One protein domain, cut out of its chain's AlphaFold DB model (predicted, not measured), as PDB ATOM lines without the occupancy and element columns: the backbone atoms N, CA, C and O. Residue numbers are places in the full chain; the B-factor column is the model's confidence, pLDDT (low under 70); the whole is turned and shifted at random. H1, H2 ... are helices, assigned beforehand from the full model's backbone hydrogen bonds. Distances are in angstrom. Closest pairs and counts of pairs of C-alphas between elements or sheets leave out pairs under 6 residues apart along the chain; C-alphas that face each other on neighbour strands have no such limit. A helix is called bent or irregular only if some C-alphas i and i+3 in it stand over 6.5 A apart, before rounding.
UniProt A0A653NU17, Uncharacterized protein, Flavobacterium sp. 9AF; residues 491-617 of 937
ATOM      1  N   ILE A 491       4.811  28.967 -16.426       92.38
ATOM      2  CA  ILE A 491       6.121  29.352 -15.879       92.38
ATOM      3  C   ILE A 491       6.091  29.279 -14.354       92.38
ATOM      4  O   ILE A 491       6.867  28.520 -13.787       92.38
ATOM      5  N   VAL A 492       5.098  29.898 -13.704       92.00
ATOM      6  CA  VAL A 492       4.880  29.798 -12.244       92.00
ATOM      7  C   VAL A 492       4.796  28.340 -11.776       92.00
ATOM      8  O   VAL A 492       5.393  27.950 -10.778       92.00
ATOM      9  N   LYS A 493       4.084  27.479 -12.517       91.38
ATOM     10  CA  LYS A 493       4.012  26.048 -12.184       91.38
ATOM     11  C   LYS A 493       5.372  25.348 -12.278       91.38
ATOM     12  O   LYS A 493       5.623  24.431 -11.503       91.38
ATOM     13  N   GLN A 494       6.185  25.706 -13.268       89.25
ATOM     14  CA  GLN A 494       7.517  25.134 -13.433       89.25
ATOM     15  C   GLN A 494       8.476  25.660 -12.358       89.25
ATOM     16  O   GLN A 494       9.236  24.857 -11.830       89.25
ATOM     17  N   PHE A 495       8.362  26.935 -11.979       88.19
ATOM     18  CA  PHE A 495       9.101  27.538 -10.871       88.19
ATOM     19  C   PHE A 495       8.930  26.736  -9.577       88.19
ATOM     20  O   PHE A 495       9.904  26.199  -9.067       88.19
ATOM     21  N   TYR A 496       7.688  26.484  -9.147       86.12
ATOM     22  CA  TYR A 496       7.440  25.654  -7.958       86.12
ATOM     23  C   TYR A 496       8.009  24.244  -8.040       86.12
ATOM     24  O   TYR A 496       8.365  23.661  -7.024       86.12
ATOM     25  N   LYS A 497       8.058  23.673  -9.244       84.75
ATOM     26  CA  LYS A 497       8.609  22.337  -9.427       84.75
ATOM     27  C   LYS A 497      10.130  22.328  -9.267       84.75
ATOM     28  O   LYS A 497      10.673  21.335  -8.804       84.75
ATOM     29  N   ALA A 498      10.797  23.414  -9.652       79.06
ATOM     30  CA  ALA A 498      12.216  23.598  -9.380       79.06
ATOM     31  C   ALA A 498      12.466  23.842  -7.881       79.06
ATOM     32  O   ALA A 498      13.441  23.314  -7.353       79.06
ATOM     33  N   CYS A 499      11.547  24.534  -7.189       76.94
ATOM     34  CA  CYS A 499      11.632  24.764  -5.744       76.94
ATOM     35  C   CYS A 499      11.600  23.478  -4.895       76.94
ATOM     36  O   CYS A 499      12.044  23.507  -3.760       76.94
ATOM     37  N   GLU A 500      11.135  22.332  -5.417       73.75
ATOM     38  CA  GLU A 500      11.218  21.034  -4.707       73.75
ATOM     39  C   GLU A 500      12.667  20.595  -4.418       73.75
ATOM     40  O   GLU A 500      12.896  19.731  -3.574       73.75
ATOM     41  N   TYR A 501      13.636  21.161  -5.140       67.56
ATOM     42  CA  TYR A 501      15.066  20.868  -5.021       67.56
ATOM     43  C   TYR A 501      15.864  22.065  -4.487       67.56
ATOM     44  O   TYR A 501      17.090  22.054  -4.545       67.56
ATOM     45  N   TYR A 502      15.157  23.099  -4.033       64.25
ATOM     46  CA  TYR A 502      15.687  24.352  -3.515       64.25
ATOM     47  C   TYR A 502      15.418  24.401  -2.014       64.25
ATOM     48  O   TYR A 502      14.280  24.202  -1.593       64.25
ATOM     49  N   ASP A 503      16.455  24.646  -1.218       58.75
ATOM     50  CA  ASP A 503      16.288  24.919   0.207       58.75
ATOM     51  C   ASP A 503      16.001  26.416   0.365       58.75
ATOM     52  O   ASP A 503      16.900  27.251   0.252       58.75
ATOM     53  N   ALA A 504      14.719  26.762   0.500       53.03
ATOM     54  CA  ALA A 504      14.288  28.145   0.658       53.03
ATOM     55  C   ALA A 504      14.716  28.647   2.039       53.03
ATOM     56  O   ALA A 504      14.234  28.145   3.050       53.03
ATOM     57  N   GLY A 505      15.618  29.627   2.084       50.69
ATOM     58  CA  GLY A 505      16.075  30.179   3.362       50.69
ATOM     59  C   GLY A 505      17.456  30.821   3.391       50.69
ATOM     60  O   GLY A 505      17.867  31.261   4.466       50.69
ATOM     61  N   HIS A 506      18.178  30.936   2.267       55.22
ATOM     62  CA  HIS A 506      19.495  31.576   2.270       55.22
ATOM     63  C   HIS A 506      19.818  32.387   0.994       55.22
ATOM     64  O   HIS A 506      20.753  32.041   0.271       55.22
ATOM     65  N   ARG A 507      19.210  33.575   0.811       62.44
ATOM     66  CA  ARG A 507      19.742  34.639  -0.096       62.44
ATOM     67  C   ARG A 507      21.185  35.093   0.251       62.44
ATOM     68  O   ARG A 507      21.785  35.916  -0.432       62.44
ATOM     69  N   TYR A 508      21.769  34.564   1.332       47.16
ATOM     70  CA  TYR A 508      23.056  34.970   1.908       47.16
ATOM     71  C   TYR A 508      24.299  34.418   1.169       47.16
ATOM     72  O   TYR A 508      25.410  34.868   1.450       47.16
ATOM     73  N   TRP A 509      24.151  33.460   0.238       47.50
ATOM     74  CA  TRP A 509      25.286  32.750  -0.391       47.50
ATOM     75  C   TRP A 509      25.502  33.026  -1.895       47.50
ATOM     76  O   TRP A 509      26.414  32.447  -2.486       47.50
ATOM     77  N   GLY A 510      24.755  33.946  -2.513       55.50
ATOM     78  CA  GLY A 510      24.932  34.342  -3.919       55.50
ATOM     79  C   GLY A 510      23.618  34.759  -4.587       55.50
ATOM     80  O   GLY A 510      22.555  34.495  -4.045       55.50
ATOM     81  N   TYR A 511      23.696  35.424  -5.744       64.00
ATOM     82  CA  TYR A 511      22.534  35.886  -6.518       64.00
ATOM     83  C   TYR A 511      22.147  34.820  -7.557       64.00
ATOM     84  O   TYR A 511      22.809  34.705  -8.591       64.00
ATOM     85  N   THR A 512      21.130  34.006  -7.263       69.69
ATOM     86  CA  THR A 512      20.720  32.849  -8.085       69.69
ATOM     87  C   THR A 512      19.765  33.236  -9.229       69.69
ATOM     88  O   THR A 512      19.242  34.352  -9.294       69.69
ATOM     89  N   VAL A 513      19.483  32.302 -10.154       70.81
ATOM     90  CA  VAL A 513      18.449  32.489 -11.202       70.81
ATOM     91  C   VAL A 513      17.061  32.679 -10.581       70.81
ATOM     92  O   VAL A 513      16.233  33.423 -11.108       70.81
ATOM     93  N   GLN A 514      16.796  31.998  -9.467       78.81
ATOM     94  CA  GLN A 514      15.568  32.103  -8.690       78.81
ATOM     95  C   GLN A 514      15.406  33.527  -8.157       78.81
ATOM     96  O   GLN A 514      14.348  34.116  -8.356       78.81
ATOM     97  N   ASP A 515      16.465  34.103  -7.587       79.19
ATOM     98  CA  ASP A 515      16.444  35.480  -7.078       79.19
ATOM     99  C   ASP A 515      16.153  36.475  -8.203       79.19
ATOM    100  O   ASP A 515      15.269  37.318  -8.086       79.19
ATOM    101  N   GLN A 516      16.793  36.313  -9.363       79.25
ATOM    102  CA  GLN A 516      16.517  37.164 -10.524       79.25
ATOM    103  C   GLN A 516      15.083  37.052 -11.023       79.25
ATOM    104  O   GLN A 516      14.475  38.064 -11.388       79.25
ATOM    105  N   LEU A 517      14.545  35.831 -11.064       84.06
ATOM    106  CA  LEU A 517      13.153  35.584 -11.416       84.06
ATOM    107  C   LEU A 517      12.211  36.361 -10.501       84.06
ATOM    108  O   LEU A 517      11.263  36.973 -10.995       84.06
ATOM    109  N   ILE A 518      12.488  36.346  -9.201       87.00
ATOM    110  CA  ILE A 518      11.678  37.007  -8.183       87.00
ATOM    111  C   ILE A 518      11.818  38.520  -8.271       87.00
ATOM    112  O   ILE A 518      10.804  39.203  -8.372       87.00
ATOM    113  N   ASP A 519      13.042  39.031  -8.295       85.25
ATOM    114  CA  ASP A 519      13.304  40.463  -8.165       85.25
ATOM    115  C   ASP A 519      13.001  41.227  -9.462       85.25
ATOM    116  O   ASP A 519      12.453  42.327  -9.435       85.25
ATOM    117  N   ASN A 520      13.351  40.654 -10.620       87.50
ATOM    118  CA  ASN A 520      13.383  41.400 -11.884       87.50
ATOM    119  C   ASN A 520      12.256  41.011 -12.848       87.50
ATOM    120  O   ASN A 520      11.758  41.862 -13.591       87.50
ATOM    121  N   PHE A 521      11.839  39.741 -12.868       90.62
ATOM    122  CA  PHE A 521      10.925  39.225 -13.897       90.62
ATOM    123  C   PHE A 521       9.478  39.080 -13.410       90.62
ATOM    124  O   PHE A 521       8.557  39.542 -14.089       90.62
ATOM    125  N   PHE A 522       9.244  38.476 -12.243       93.44
ATOM    126  CA  PHE A 522       7.896  38.285 -11.701       93.44
ATOM    127  C   PHE A 522       7.111  39.582 -11.451       93.44
ATOM    128  O   PHE A 522       5.918  39.561 -11.758       93.44
ATOM    129  N   PRO A 523       7.692  40.728 -11.038       94.56
ATOM    130  CA  PRO A 523       6.936  41.977 -10.900       94.56
ATOM    131  C   PRO A 523       6.248  42.421 -12.202       94.56
ATOM    132  O   PRO A 523       5.227  43.105 -12.181       94.56
ATOM    133  N   GLN A 524       6.772  41.987 -13.353       94.31
ATOM    134  CA  GLN A 524       6.237  42.303 -14.679       94.31
ATOM    135  C   GLN A 524       5.152  41.310 -15.149       94.31
ATOM    136  O   GLN A 524       4.611  41.445 -16.253       94.31
ATOM    137  N   PHE A 525       4.828  40.284 -14.353       95.50
ATOM    138  CA  PHE A 525       3.795  39.302 -14.687       95.50
ATOM    139  C   PHE A 525       2.382  39.868 -14.481       95.50
ATOM    140  O   PHE A 525       2.132  40.782 -13.699       95.50
ATOM    141  N   THR A 526       1.417  39.257 -15.172       95.62
ATOM    142  CA  THR A 526      -0.014  39.518 -14.962       95.62
ATOM    143  C   THR A 526      -0.430  39.201 -13.523       95.62
ATOM    144  O   THR A 526       0.018  38.204 -12.945       95.62
ATOM    145  N   SER A 527      -1.349  39.991 -12.959       95.12
ATOM    146  CA  SER A 527      -1.862  39.788 -11.595       95.12
ATOM    147  C   SER A 527      -2.436  38.393 -11.365       95.12
ATOM    148  O   SER A 527      -2.307  37.842 -10.276       95.12
ATOM    149  N   GLU A 528      -3.044  37.757 -12.370       95.56
ATOM    150  CA  GLU A 528      -3.546  36.390 -12.238       95.56
ATOM    151  C   GLU A 528      -2.427  35.353 -12.141       95.56
ATOM    152  O   GLU A 528      -2.640  34.297 -11.537       95.56
ATOM    153  N   ALA A 529      -1.278  35.588 -12.779       94.94
ATOM    154  CA  ALA A 529      -0.113  34.720 -12.656       94.94
ATOM    155  C   ALA A 529       0.567  34.935 -11.296       94.94
ATOM    156  O   ALA A 529       0.810  33.949 -10.600       94.94
ATOM    157  N   LEU A 530       0.745  36.194 -10.876       95.69
ATOM    158  CA  LEU A 530       1.243  36.551  -9.543       95.69
ATOM    159  C   LEU A 530       0.346  36.015  -8.422       95.69
ATOM    160  O   LEU A 530       0.839  35.454  -7.452       95.69
ATOM    161  N   TYR A 531      -0.976  36.054  -8.586       95.38
ATOM    162  CA  TYR A 531      -1.902  35.417  -7.649       95.38
ATOM    163  C   TYR A 531      -1.668  33.902  -7.534       95.38
ATOM    164  O   TYR A 531      -1.750  33.353  -6.438       95.38
ATOM    165  N   GLN A 532      -1.392  33.196  -8.641       94.12
ATOM    166  CA  GLN A 532      -1.085  31.756  -8.586       94.12
ATOM    167  C   GLN A 532       0.267  31.464  -7.937       94.12
ATOM    168  O   GLN A 532       0.406  30.392  -7.345       94.12
ATOM    169  N   LEU A 533       1.219  32.390  -8.074       92.56
ATOM    170  CA  LEU A 533       2.491  32.370  -7.368       92.56
ATOM    171  C   LEU A 533       2.213  32.564  -5.869       92.56
ATOM    172  O   LEU A 533       2.122  31.595  -5.129       92.56
ATOM    173  N   LEU A 534       1.854  33.768  -5.443       91.94
ATOM    174  CA  LEU A 534       1.651  34.134  -4.036       91.94
ATOM    175  C   LEU A 534       0.710  33.200  -3.257       91.94
ATOM    176  O   LEU A 534       0.961  32.888  -2.100       91.94
ATOM    177  N   LYS A 535      -0.351  32.671  -3.881       90.38
ATOM    178  CA  LYS A 535      -1.261  31.706  -3.233       90.38
ATOM    179  C   LYS A 535      -0.564  30.422  -2.755       90.38
ATOM    180  O   LYS A 535      -1.072  29.764  -1.844       90.38
ATOM    181  N   LYS A 536       0.504  30.010  -3.436       87.50
ATOM    182  CA  LYS A 536       1.262  28.781  -3.182       87.50
ATOM    183  C   LYS A 536       2.596  29.023  -2.483       87.50
ATOM    184  O   LYS A 536       3.239  28.036  -2.137       87.50
ATOM    185  N   ALA A 537       3.011  30.277  -2.317       83.81
ATOM    186  CA  ALA A 537       4.241  30.604  -1.617       83.81
ATOM    187  C   ALA A 537       4.159  30.098  -0.167       83.81
ATOM    188  O   ALA A 537       3.131  30.268   0.496       83.81
ATOM    189  N   SER A 538       5.204  29.395   0.276       76.81
ATOM    190  CA  SER A 538       5.387  29.058   1.684       76.81
ATOM    191  C   SER A 538       5.821  30.300   2.450       76.81
ATOM    192  O   SER A 538       6.240  31.297   1.862       76.81
ATOM    193  N   THR A 539       5.746  30.210   3.767       70.69
ATOM    194  CA  THR A 539       6.237  31.225   4.692       70.69
ATOM    195  C   THR A 539       7.703  31.574   4.424       70.69
ATOM    196  O   THR A 539       8.033  32.749   4.328       70.69
ATOM    197  N   ASP A 540       8.551  30.569   4.179       70.56
ATOM    198  CA  ASP A 540       9.983  30.763   3.896       70.56
ATOM    199  C   ASP A 540      10.242  31.526   2.586       70.56
ATOM    200  O   ASP A 540      11.190  32.300   2.490       70.56
ATOM    201  N   LEU A 541       9.377  31.365   1.575       76.69
ATOM    202  CA  LEU A 541       9.486  32.117   0.317       76.69
ATOM    203  C   LEU A 541       9.066  33.589   0.476       76.69
ATOM    204  O   LEU A 541       9.521  34.444  -0.279       76.69
ATOM    205  N   LEU A 542       8.184  33.874   1.437       74.62
ATOM    206  CA  LEU A 542       7.665  35.208   1.758       74.62
ATOM    207  C   LEU A 542       8.455  35.886   2.900       74.62
ATOM    208  O   LEU A 542       7.963  36.839   3.489       74.62
ATOM    209  N   ASN A 543       9.608  35.358   3.311       67.38
ATOM    210  CA  ASN A 543      10.398  35.886   4.426       67.38
ATOM    211  C   ASN A 543      11.511  36.826   3.900       67.38
ATOM    212  O   ASN A 543      12.246  36.448   2.987       67.38
ATOM    213  N   SER A 544      11.670  38.024   4.482       57.72
ATOM    214  CA  SER A 544      12.701  39.012   4.110       57.72
ATOM    215  C   SER A 544      14.031  38.910   4.869       57.72
ATOM    216  O   SER A 544      15.046  39.379   4.345       57.72
ATOM    217  N   GLU A 545      14.072  38.278   6.048       50.69
ATOM    218  CA  GLU A 545      15.286  37.958   6.819       50.69
ATOM    219  C   GLU A 545      15.619  36.470   6.651       50.69
ATOM    220  O   GLU A 545      15.256  35.608   7.451       50.69
ATOM    221  N   GLY A 546      16.330  36.171   5.564       56.38
ATOM    222  CA  GLY A 546      16.784  34.825   5.217       56.38
ATOM    223  C   GLY A 546      15.990  34.180   4.083       56.38
ATOM    224  O   GLY A 546      16.580  33.430   3.320       56.38
ATOM    225  N   GLY A 547      14.711  34.510   3.891       63.41
ATOM    226  CA  GLY A 547      13.895  33.959   2.800       63.41
ATOM    227  C   GLY A 547      14.067  34.630   1.428       63.41
ATOM    228  O   GLY A 547      14.997  35.404   1.197       63.41
ATOM    229  N   ASP A 548      13.140  34.325   0.513       73.00
ATOM    230  CA  ASP A 548      13.191  34.724  -0.902       73.00
ATOM    231  C   ASP A 548      12.480  36.057  -1.226       73.00
ATOM    232  O   ASP A 548      12.305  36.367  -2.405       73.00
ATOM    233  N   GLN A 549      12.058  36.850  -0.235       80.31
ATOM    234  CA  GLN A 549      11.471  38.196  -0.419       80.31
ATOM    235  C   GLN A 549      10.277  38.277  -1.406       80.31
ATOM    236  O   GLN A 549      10.024  39.312  -2.030       80.31
ATOM    237  N   MET A 550       9.507  37.195  -1.591       87.19
ATOM    238  CA  MET A 550       8.372  37.193  -2.529       87.19
ATOM    239  C   MET A 550       7.188  38.066  -2.083       87.19
ATOM    240  O   MET A 550       6.290  38.330  -2.885       87.19
ATOM    241  N   GLU A 551       7.134  38.500  -0.828       85.19
ATOM    242  CA  GLU A 551       6.079  39.347  -0.273       85.19
ATOM    243  C   GLU A 551       5.991  40.718  -0.961       85.19
ATOM    244  O   GLU A 551       4.898  41.272  -1.100       85.19
ATOM    245  N   GLU A 552       7.092  41.237  -1.502       87.50
ATOM    246  CA  GLU A 552       7.067  42.487  -2.269       87.50
ATOM    247  C   GLU A 552       6.248  42.347  -3.562       87.50
ATOM    248  O   GLU A 552       5.655  43.322  -4.031       87.50
ATOM    249  N   LEU A 553       6.095  41.123  -4.091       93.12
ATOM    250  CA  LEU A 553       5.292  40.843  -5.286       93.12
ATOM    251  C   LEU A 553       3.786  41.049  -5.074       93.12
ATOM    252  O   LEU A 553       3.037  41.072  -6.057       93.12
ATOM    253  N   PHE A 554       3.310  41.219  -3.833       92.31
ATOM    254  CA  PHE A 554       1.923  41.623  -3.609       92.31
ATOM    255  C   PHE A 554       1.639  42.980  -4.263       92.31
ATOM    256  O   PHE A 554       0.611  43.107  -4.923       92.31
ATOM    257  N   ILE A 555       2.547  43.953  -4.171       93.25
ATOM    258  CA  ILE A 555       2.357  45.303  -4.727       93.25
ATOM    259  C   ILE A 555       2.087  45.260  -6.244       93.25
ATOM    260  O   ILE A 555       0.977  45.632  -6.642       93.25
ATOM    261  N   PRO A 556       2.984  44.712  -7.095       94.19
ATOM    262  CA  PRO A 556       2.724  44.606  -8.527       94.19
ATOM    263  C   PRO A 556       1.507  43.719  -8.835       94.19
ATOM    264  O   PRO A 556       0.812  43.947  -9.824       94.19
ATOM    265  N   ALA A 557       1.171  42.737  -7.987       94.62
ATOM    266  CA  ALA A 557      -0.044  41.944  -8.174       94.62
ATOM    267  C   ALA A 557      -1.328  42.780  -8.036       94.62
ATOM    268  O   ALA A 557      -2.299  42.497  -8.743       94.62
ATOM    269  N   PHE A 558      -1.347  43.799  -7.169       93.00
ATOM    270  CA  PHE A 558      -2.460  44.746  -7.066       93.00
ATOM    271  C   PHE A 558      -2.407  45.820  -8.161       93.00
ATOM    272  O   PHE A 558      -3.443  46.086  -8.770       93.00
ATOM    273  N   GLU A 559      -1.229  46.378  -8.457       91.38
ATOM    274  CA  GLU A 559      -1.047  47.428  -9.476       91.38
ATOM    275  C   GLU A 559      -1.408  46.959 -10.892       91.38
ATOM    276  O   GLU A 559      -1.999  47.708 -11.673       91.38
ATOM    277  N   ASN A 560      -1.107  45.701 -11.228       89.94
ATOM    278  CA  ASN A 560      -1.286  45.171 -12.581       89.94
ATOM    279  C   ASN A 560      -2.741  44.759 -12.909       89.94
ATOM    280  O   ASN A 560      -2.983  44.195 -13.982       89.94
ATOM    281  N   THR A 561      -3.722  45.021 -12.029       91.38
ATOM    282  CA  THR A 561      -5.132  44.667 -12.267       91.38
ATOM    283  C   THR A 561      -6.131  45.679 -11.720       91.38
ATOM    284  O   THR A 561      -5.962  46.255 -10.651       91.38
ATOM    285  N   THR A 562      -7.250  45.814 -12.429       88.81
ATOM    286  CA  THR A 562      -8.443  46.544 -11.984       88.81
ATOM    287  C   THR A 562      -9.604  45.603 -11.619       88.81
ATOM    288  O   THR A 562     -10.734  46.060 -11.453       88.81
ATOM    289  N   ASP A 563      -9.374  44.285 -11.541       91.88
ATOM    290  CA  ASP A 563     -10.390  43.294 -11.156       91.88
ATOM    291  C   ASP A 563     -10.545  43.243  -9.626       91.88
ATOM    292  O   ASP A 563      -9.698  42.711  -8.899       91.88
ATOM    293  N   VAL A 564     -11.676  43.761  -9.139       88.25
ATOM    294  CA  VAL A 564     -12.040  43.796  -7.713       88.25
ATOM    295  C   VAL A 564     -12.050  42.399  -7.083       88.25
ATOM    296  O   VAL A 564     -11.612  42.233  -5.942       88.25
ATOM    297  N   ASP A 565     -12.544  41.375  -7.781       89.62
ATOM    298  CA  ASP A 565     -12.633  40.021  -7.229       89.62
ATOM    299  C   ASP A 565     -11.263  39.341  -7.169       89.62
ATOM    300  O   ASP A 565     -11.010  38.534  -6.262       89.62
ATOM    301  N   LEU A 566     -10.363  39.671  -8.096       92.19
ATOM    302  CA  LEU A 566      -8.968  39.243  -8.032       92.19
ATOM    303  C   LEU A 566      -8.219  39.945  -6.894       92.19
ATOM    304  O   LEU A 566      -7.571  39.256  -6.102       92.19
ATOM    305  N   GLN A 567      -8.375  41.263  -6.734       92.44
ATOM    306  CA  GLN A 567      -7.787  42.002  -5.610       92.44
ATOM    307  C   GLN A 567      -8.314  41.493  -4.253       92.44
ATOM    308  O   GLN A 567      -7.529  41.285  -3.329       92.44
ATOM    309  N   LYS A 568      -9.608  41.147  -4.132       89.06
ATOM    310  CA  LYS A 568     -10.148  40.464  -2.930       89.06
ATOM    311  C   LYS A 568      -9.458  39.130  -2.653       89.06
ATOM    312  O   LYS A 568      -9.230  38.779  -1.495       89.06
ATOM    313  N   LYS A 569      -9.173  38.338  -3.693       91.31
ATOM    314  CA  LYS A 569      -8.476  37.050  -3.544       91.31
ATOM    315  C   LYS A 569      -7.023  37.251  -3.122       91.31
ATOM    316  O   LYS A 569      -6.578  36.515  -2.247       91.31
ATOM    317  N   LEU A 570      -6.322  38.221  -3.706       91.38
ATOM    318  CA  LEU A 570      -4.960  38.597  -3.319       91.38
ATOM    319  C   LEU A 570      -4.914  39.051  -1.861       91.38
ATOM    320  O   LEU A 570      -4.098  38.554  -1.094       91.38
ATOM    321  N   LEU A 571      -5.870  39.880  -1.443       88.44
ATOM    322  CA  LEU A 571      -5.938  40.392  -0.079       88.44
ATOM    323  C   LEU A 571      -6.170  39.283   0.959       88.44
ATOM    324  O   LEU A 571      -5.577  39.291   2.033       88.44
ATOM    325  N   LYS A 572      -6.978  38.269   0.618       86.31
ATOM    326  CA  LYS A 572      -7.135  37.064   1.452       86.31
ATOM    327  C   LYS A 572      -5.841  36.262   1.593       86.31
ATOM    328  O   LYS A 572      -5.641  35.648   2.635       86.31
ATOM    329  N   VAL A 573      -5.011  36.213   0.549       87.69
ATOM    330  CA  VAL A 573      -3.697  35.552   0.609       87.69
ATOM    331  C   VAL A 573      -2.736  36.393   1.453       87.69
ATOM    332  O   VAL A 573      -2.105  35.840   2.343       87.69
ATOM    333  N   PHE A 574      -2.713  37.714   1.268       86.94
ATOM    334  CA  PHE A 574      -1.880  38.638   2.044       86.94
ATOM    335  C   PHE A 574      -2.158  38.563   3.555       86.94
ATOM    336  O   PHE A 574      -1.249  38.347   4.345       86.94
ATOM    337  N   PHE A 575      -3.425  38.615   3.979       82.56
ATOM    338  CA  PHE A 575      -3.777  38.482   5.405       82.56
ATOM    339  C   PHE A 575      -3.564  37.077   5.982       82.56
ATOM    340  O   PHE A 575      -3.575  36.894   7.201       82.56
ATOM    341  N   LYS A 576      -3.383  36.057   5.137       80.88
ATOM    342  CA  LYS A 576      -2.968  34.740   5.623       80.88
ATOM    343  C   LYS A 576      -1.519  34.780   6.134       80.88
ATOM    344  O   LYS A 576      -1.248  34.103   7.114       80.88
ATOM    345  N   TYR A 577      -0.673  35.604   5.514       77.56
ATOM    346  CA  TYR A 577       0.747  35.800   5.829       77.56
ATOM    347  C   TYR A 577       0.998  36.772   7.008       77.56
ATOM    348  O   TYR A 577       2.102  36.868   7.522       77.56
ATOM    349  N   GLU A 578      -0.032  37.471   7.498       77.31
ATOM    350  CA  GLU A 578       0.101  38.496   8.549       77.31
ATOM    351  C   GLU A 578       0.779  38.025   9.838       77.31
ATOM    352  O   GLU A 578       1.531  38.775  10.447       77.31
ATOM    353  N   GLU A 579       0.481  36.807  10.276       65.69
ATOM    354  CA  GLU A 579       1.033  36.243  11.512       65.69
ATOM    355  C   GLU A 579       2.549  36.088  11.397       65.69
ATOM    356  O   GLU A 579       3.297  36.610  12.213       65.69
ATOM    357  N   GLU A 580       2.986  35.491  10.296       65.81
ATOM    358  CA  GLU A 580       4.382  35.208   9.997       65.81
ATOM    359  C   GLU A 580       5.164  36.513   9.796       65.81
ATOM    360  O   GLU A 580       6.213  36.722  10.404       65.81
ATOM    361  N   ALA A 581       4.598  37.458   9.040       69.31
ATOM    362  CA  ALA A 581       5.194  38.772   8.824       69.31
ATOM    363  C   ALA A 581       5.419  39.548  10.131       69.31
ATOM    364  O   ALA A 581       6.427  40.235  10.303       69.31
ATOM    365  N   ARG A 582       4.460  39.462  11.062       70.06
ATOM    366  CA  ARG A 582       4.536  40.162  12.348       70.06
ATOM    367  C   ARG A 582       5.520  39.490  13.304       70.06
ATOM    368  O   ARG A 582       6.200  40.219  14.025       70.06
ATOM    369  N   THR A 583       5.608  38.159  13.297       62.16
ATOM    370  CA  THR A 583       6.542  37.390  14.135       62.16
ATOM    371  C   THR A 583       7.999  37.644  13.747       62.16
ATOM    372  O   THR A 583       8.829  37.845  14.630       62.16
ATOM    373  N   TYR A 584       8.310  37.694  12.448       58.47
ATOM    374  CA  TYR A 584       9.700  37.796  11.984       58.47
ATOM    375  C   TYR A 584      10.185  39.235  11.728       58.47
ATOM    376  O   TYR A 584      11.355  39.514  11.965       58.47
ATOM    377  N   PHE A 585       9.315  40.176  11.329       61.62
ATOM    378  CA  PHE A 585       9.726  41.548  10.940       61.62
ATOM    379  C   PHE A 585       9.101  42.652  11.796       61.62
ATOM    380  O   PHE A 585       9.342  43.844  11.587       61.62
ATOM    381  N   GLY A 586       8.268  42.267  12.763       60.59
ATOM    382  CA  GLY A 586       7.541  43.189  13.615       60.59
ATOM    383  C   GLY A 586       6.295  43.789  12.960       60.59
ATOM    384  O   GLY A 586       6.067  43.764  11.749       60.59
ATOM    385  N   LYS A 587       5.449  44.367  13.816       66.62
ATOM    386  CA  LYS A 587       4.153  44.960  13.455       66.62
ATOM    387  C   LYS A 587       4.259  46.016  12.348       66.62
ATOM    388  O   LYS A 587       3.397  46.059  11.473       66.62
ATOM    389  N   GLU A 588       5.318  46.819  12.375       75.12
ATOM    390  CA  GLU A 588       5.513  47.955  11.470       75.12
ATOM    391  C   GLU A 588       5.797  47.536  10.020       75.12
ATOM    392  O   GLU A 588       5.356  48.220   9.096       75.12
ATOM    393  N   TYR A 589       6.461  46.399   9.794       77.88
ATOM    394  CA  TYR A 589       6.807  45.937   8.448       77.88
ATOM    395  C   TYR A 589       5.574  45.464   7.665       77.88
ATOM    396  O   TYR A 589       5.290  45.972   6.576       77.88
ATOM    397  N   PHE A 590       4.763  44.576   8.252       82.19
ATOM    398  CA  PHE A 590       3.502  44.145   7.636       82.19
ATOM    399  C   PHE A 590       2.553  45.328   7.398       82.19
ATOM    400  O   PHE A 590       1.933  45.438   6.338       82.19
ATOM    401  N   ASP A 591       2.464  46.244   8.370       82.56
ATOM    402  CA  ASP A 591       1.627  47.441   8.261       82.56
ATOM    403  C   ASP A 591       2.138  48.399   7.160       82.56
ATOM    404  O   ASP A 591       1.333  49.076   6.513       82.56
ATOM    405  N   THR A 592       3.446  48.412   6.879       85.44
ATOM    406  CA  THR A 592       4.042  49.161   5.759       85.44
ATOM    407  C   THR A 592       3.603  48.595   4.408       85.44
ATOM    408  O   THR A 592       3.073  49.349   3.587       85.44
ATOM    409  N   ILE A 593       3.728  47.281   4.189       85.25
ATOM    410  CA  ILE A 593       3.269  46.646   2.937       85.25
ATOM    411  C   ILE A 593       1.749  46.794   2.794       85.25
ATOM    412  O   ILE A 593       1.253  47.108   1.713       85.25
ATOM    413  N   LEU A 594       0.989  46.664   3.887       87.50
ATOM    414  CA  LEU A 594      -0.456  46.893   3.877       87.50
ATOM    415  C   LEU A 594      -0.802  48.332   3.465       87.50
ATOM    416  O   LEU A 594      -1.747  48.531   2.703       87.50
ATOM    417  N   THR A 595      -0.041  49.325   3.929       88.25
ATOM    418  CA  THR A 595      -0.226  50.738   3.554       88.25
ATOM    419  C   THR A 595       0.085  50.961   2.071       88.25
ATOM    420  O   THR A 595      -0.645  51.678   1.386       88.25
ATOM    421  N   GLN A 596       1.122  50.307   1.544       90.06
ATOM    422  CA  GLN A 596       1.455  50.345   0.117       90.06
ATOM    423  C   GLN A 596       0.368  49.673  -0.731       90.06
ATOM    424  O   GLN A 596      -0.093  50.267  -1.703       90.06
ATOM    425  N   ILE A 597      -0.133  48.502  -0.317       89.75
ATOM    426  CA  ILE A 597      -1.279  47.840  -0.955       89.75
ATOM    427  C   ILE A 597      -2.506  48.757  -0.921       89.75
ATOM    428  O   ILE A 597      -3.180  48.899  -1.932       89.75
ATOM    429  N   GLN A 598      -2.793  49.422   0.203       86.75
ATOM    430  CA  GLN A 598      -3.909  50.371   0.316       86.75
ATOM    431  C   GLN A 598      -3.785  51.562  -0.638       86.75
ATOM    432  O   GLN A 598      -4.807  52.068  -1.099       86.75
ATOM    433  N   ALA A 599      -2.563  52.000  -0.946       87.44
ATOM    434  CA  ALA A 599      -2.330  53.092  -1.885       87.44
ATOM    435  C   ALA A 599      -2.642  52.707  -3.344       87.44
ATOM    436  O   ALA A 599      -2.976  53.586  -4.138       87.44
ATOM    437  N   VAL A 600      -2.558  51.416  -3.687       88.75
ATOM    438  CA  VAL A 600      -2.767  50.900  -5.055       88.75
ATOM    439  C   VAL A 600      -4.063  50.091  -5.221       88.75
ATOM    440  O   VAL A 600      -4.504  49.839  -6.342       88.75
ATOM    441  N   ALA A 601      -4.695  49.683  -4.121       86.88
ATOM    442  CA  ALA A 601      -5.930  48.907  -4.112       86.88
ATOM    443  C   ALA A 601      -7.171  49.762  -4.413       86.88
ATOM    444  O   ALA A 601      -7.221  50.967  -4.160       86.88
ATOM    445  N   LEU A 602      -8.219  49.109  -4.920       85.56
ATOM    446  CA  LEU A 602      -9.483  49.771  -5.234       85.56
ATOM    447  C   LEU A 602     -10.238  50.229  -3.960       85.56
ATOM    448  O   LEU A 602     -10.316  49.463  -2.989       85.56
ATOM    449  N   PRO A 603     -10.845  51.439  -3.944       80.38
ATOM    450  CA  PRO A 603     -11.506  52.009  -2.760       80.38
ATOM    451  C   PRO A 603     -12.603  51.133  -2.135       80.38
ATOM    452  O   PRO A 603     -12.846  51.197  -0.926       80.38
ATOM    453  N   GLU A 604     -13.261  50.296  -2.936       80.19
ATOM    454  CA  GLU A 604     -14.335  49.378  -2.540       80.19
ATOM    455  C   GLU A 604     -13.862  48.264  -1.587       80.19
ATOM    456  O   GLU A 604     -14.684  47.568  -0.984       80.19
ATOM    457  N   LEU A 605     -12.548  48.082  -1.424       79.88
ATOM    458  CA  LEU A 605     -11.964  47.080  -0.528       79.88
ATOM    459  C   LEU A 605     -11.799  47.575   0.915       79.88
ATOM    460  O   LEU A 605     -11.562  46.758   1.806       79.88
ATOM    461  N   ASN A 606     -11.986  48.871   1.181       77.88
ATOM    462  CA  ASN A 606     -11.777  49.473   2.505       77.88
ATOM    463  C   ASN A 606     -12.660  48.867   3.609       77.88
ATOM    464  O   ASN A 606     -12.200  48.668   4.736       77.88
ATOM    465  N   THR A 607     -13.907  48.505   3.298       75.94
ATOM    466  CA  THR A 607     -14.800  47.839   4.263       75.94
ATOM    467  C   THR A 607     -14.287  46.442   4.622       75.94
ATOM    468  O   THR A 607     -14.180  46.107   5.798       75.94
ATOM    469  N   PHE A 608     -13.867  45.662   3.621       75.94
ATOM    470  CA  PHE A 608     -13.315  44.318   3.813       75.94
ATOM    471  C   PHE A 608     -11.974  44.340   4.574       75.94
ATOM    472  O   PHE A 608     -11.735  43.499   5.445       75.94
ATOM    473  N   LEU A 609     -11.122  45.332   4.286       75.12
ATOM    474  CA  LEU A 609      -9.883  45.610   5.023       75.12
ATOM    475  C   LEU A 609     -10.167  45.879   6.511       75.12
ATOM    476  O   LEU A 609      -9.490  45.336   7.383       75.12
ATOM    477  N   THR A 610     -11.198  46.675   6.804       72.12
ATOM    478  CA  THR A 610     -11.561  47.066   8.176       72.12
ATOM    479  C   THR A 610     -12.153  45.902   8.977       72.12
ATOM    480  O   THR A 610     -11.751  45.675  10.116       72.12
ATOM    481  N   GLU A 611     -13.059  45.118   8.387       70.69
ATOM    482  CA  GLU A 611     -13.657  43.936   9.037       70.69
ATOM    483  C   GLU A 611     -12.612  42.856   9.363       70.69
ATOM    484  O   GLU A 611     -12.645  42.246  10.435       70.69
ATOM    485  N   THR A 612     -11.650  42.645   8.460       67.69
ATOM    486  CA  THR A 612     -10.557  41.681   8.668       67.69
ATOM    487  C   THR A 612      -9.635  42.134   9.807       67.69
ATOM    488  O   THR A 612      -9.265  41.321  10.656       67.69
ATOM    489  N   LYS A 613      -9.366  43.444   9.909       66.62
ATOM    490  CA  LYS A 613      -8.581  44.053  10.995       66.62
ATOM    491  C   LYS A 613      -9.226  43.877  12.379       66.62
ATOM    492  O   LYS A 613      -8.528  43.586  13.345       66.62
ATOM    493  N   GLU A 614     -10.549  44.012  12.491       65.75
ATOM    494  CA  GLU A 614     -11.267  43.816  13.766       65.75
ATOM    495  C   GLU A 614     -11.249  42.354  14.240       65.75
ATOM    496  O   GLU A 614     -11.095  42.083  15.431       65.75
ATOM    497  N   LYS A 615     -11.328  41.388  13.317       63.69
ATOM    498  CA  LYS A 615     -11.203  39.962  13.658       63.69
ATOM    499  C   LYS A 615      -9.821  39.623  14.235       63.69
ATOM    500  O   LYS A 615      -9.733  38.807  15.153       63.69
ATOM    501  N   ASN A 616      -8.770  40.274  13.738       63.06
ATOM    502  CA  ASN A 616      -7.403  40.088  14.224       63.06
ATOM    503  C   ASN A 616      -7.167  40.723  15.604       63.06
ATOM    504  O   ASN A 616      -6.448  40.139  16.406       63.06
ATOM    505  N   LYS A 617      -7.841  41.829  15.959       66.38
ATOM    506  CA  LYS A 617      -7.762  42.413  17.317       66.38
ATOM    507  C   LYS A 617      -8.191  41.449  18.426       66.38
ATOM    508  O   LYS A 617      -7.611  41.452  19.507       66.38
TER     509      LYS A 617
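What this domain is: This is residues 491 to 617 of the 937 residues of an uncharacterized protein of Flavobacterium sp. 9AF (UniProt A0A653NU17). Seven helices stand in two rows that make a slab: H1, H3, H5 and H7 form one row and run roughly one way, while H2, H4 and H6 form the other and run roughly the opposite way. The middle is well packed around H4 and H5, but H1 and H7 sit loosely at the two ends of their row, and the loop of residues 500 to 512 lies out beyond H1 and H2. The printed part has 127 residues, with helices H1 to H7 in that order along the chain and no named strand; the class is all helix. It is compact, with a radius of gyration of the C-alphas of 14.5 A and spans of 42 by 30 by 20 A.

Where its parts are: Find C-alpha 491 at (6.121, 29.352, -15.879); from there H1 runs 12.4 A to residue 499. Next come H2, residues 513 to 524, 16.0 A; H3, residues 527 to 534, 10.1 A; and H4, residues 550 to 559, 15.5 A. Find C-alpha 564 at (-12.040, 43.796, -7.713), where H5 begins; it runs 28.8 A to residue 585, with a kink of 46 degrees near residue 579. H6, residues 587 to 600, is 20.6 A long. H7, residues 603 to 617, covers 22.6 A and ends at (-7.762, 42.413, 17.317). H5 is irregular, with C-alphas 576 and 579 7.3 A apart; H2 and H7 are only just irregular, at 6.8 A for 519 and 522 and 7.0 A for 604 and 607.

How they stand to each other: Look first at the hub, H4 and H5, each touching four helices. H4, H5 and H6 are an up-and-down bundle, each running against the one before. H4 and H5 form a helical hairpin, closest at the C-alphas of Phe 558 and Gln 567, 6.2 A. H5 and H6 form another, closest at those of Ala 581 and Phe 590, 5.8 A. H3 touches H4 opposite ways at 17 degrees, a shallow tilt; the closest C-alphas, Ser 527 and Ala 557, are 4.4 A apart. H2 touches H4 at Pro 523 and Pro 556, closest C-alphas 5.5 A. H1 and H3 only just touch, with 3 pairs of C-alphas within 8 A, closest Val 492 and Leu 533 at 6.0 A. H5 and H7 only just touch, also with 3 pairs, closest Lys 568 and Leu 605 at 7.3 A. Every O i to N i+4 pair is within hydrogen-bond range in H1, H3 and H6; the counts are 5 of 8 in H2, 3 of 6 in H4, 16 of 18 in H5 and 9 of 11 in H7.

The domain as a whole: The C-alphas farthest apart, Trp 509 and Thr 607, are 43.1 A apart. The printed part has no cut; the links H1 to H2 and H3 to H4 are long. Confidence is under 70 in residues 501 to 512, 543 to 547, 579 to 581, 583 to 587 and 612 to 617.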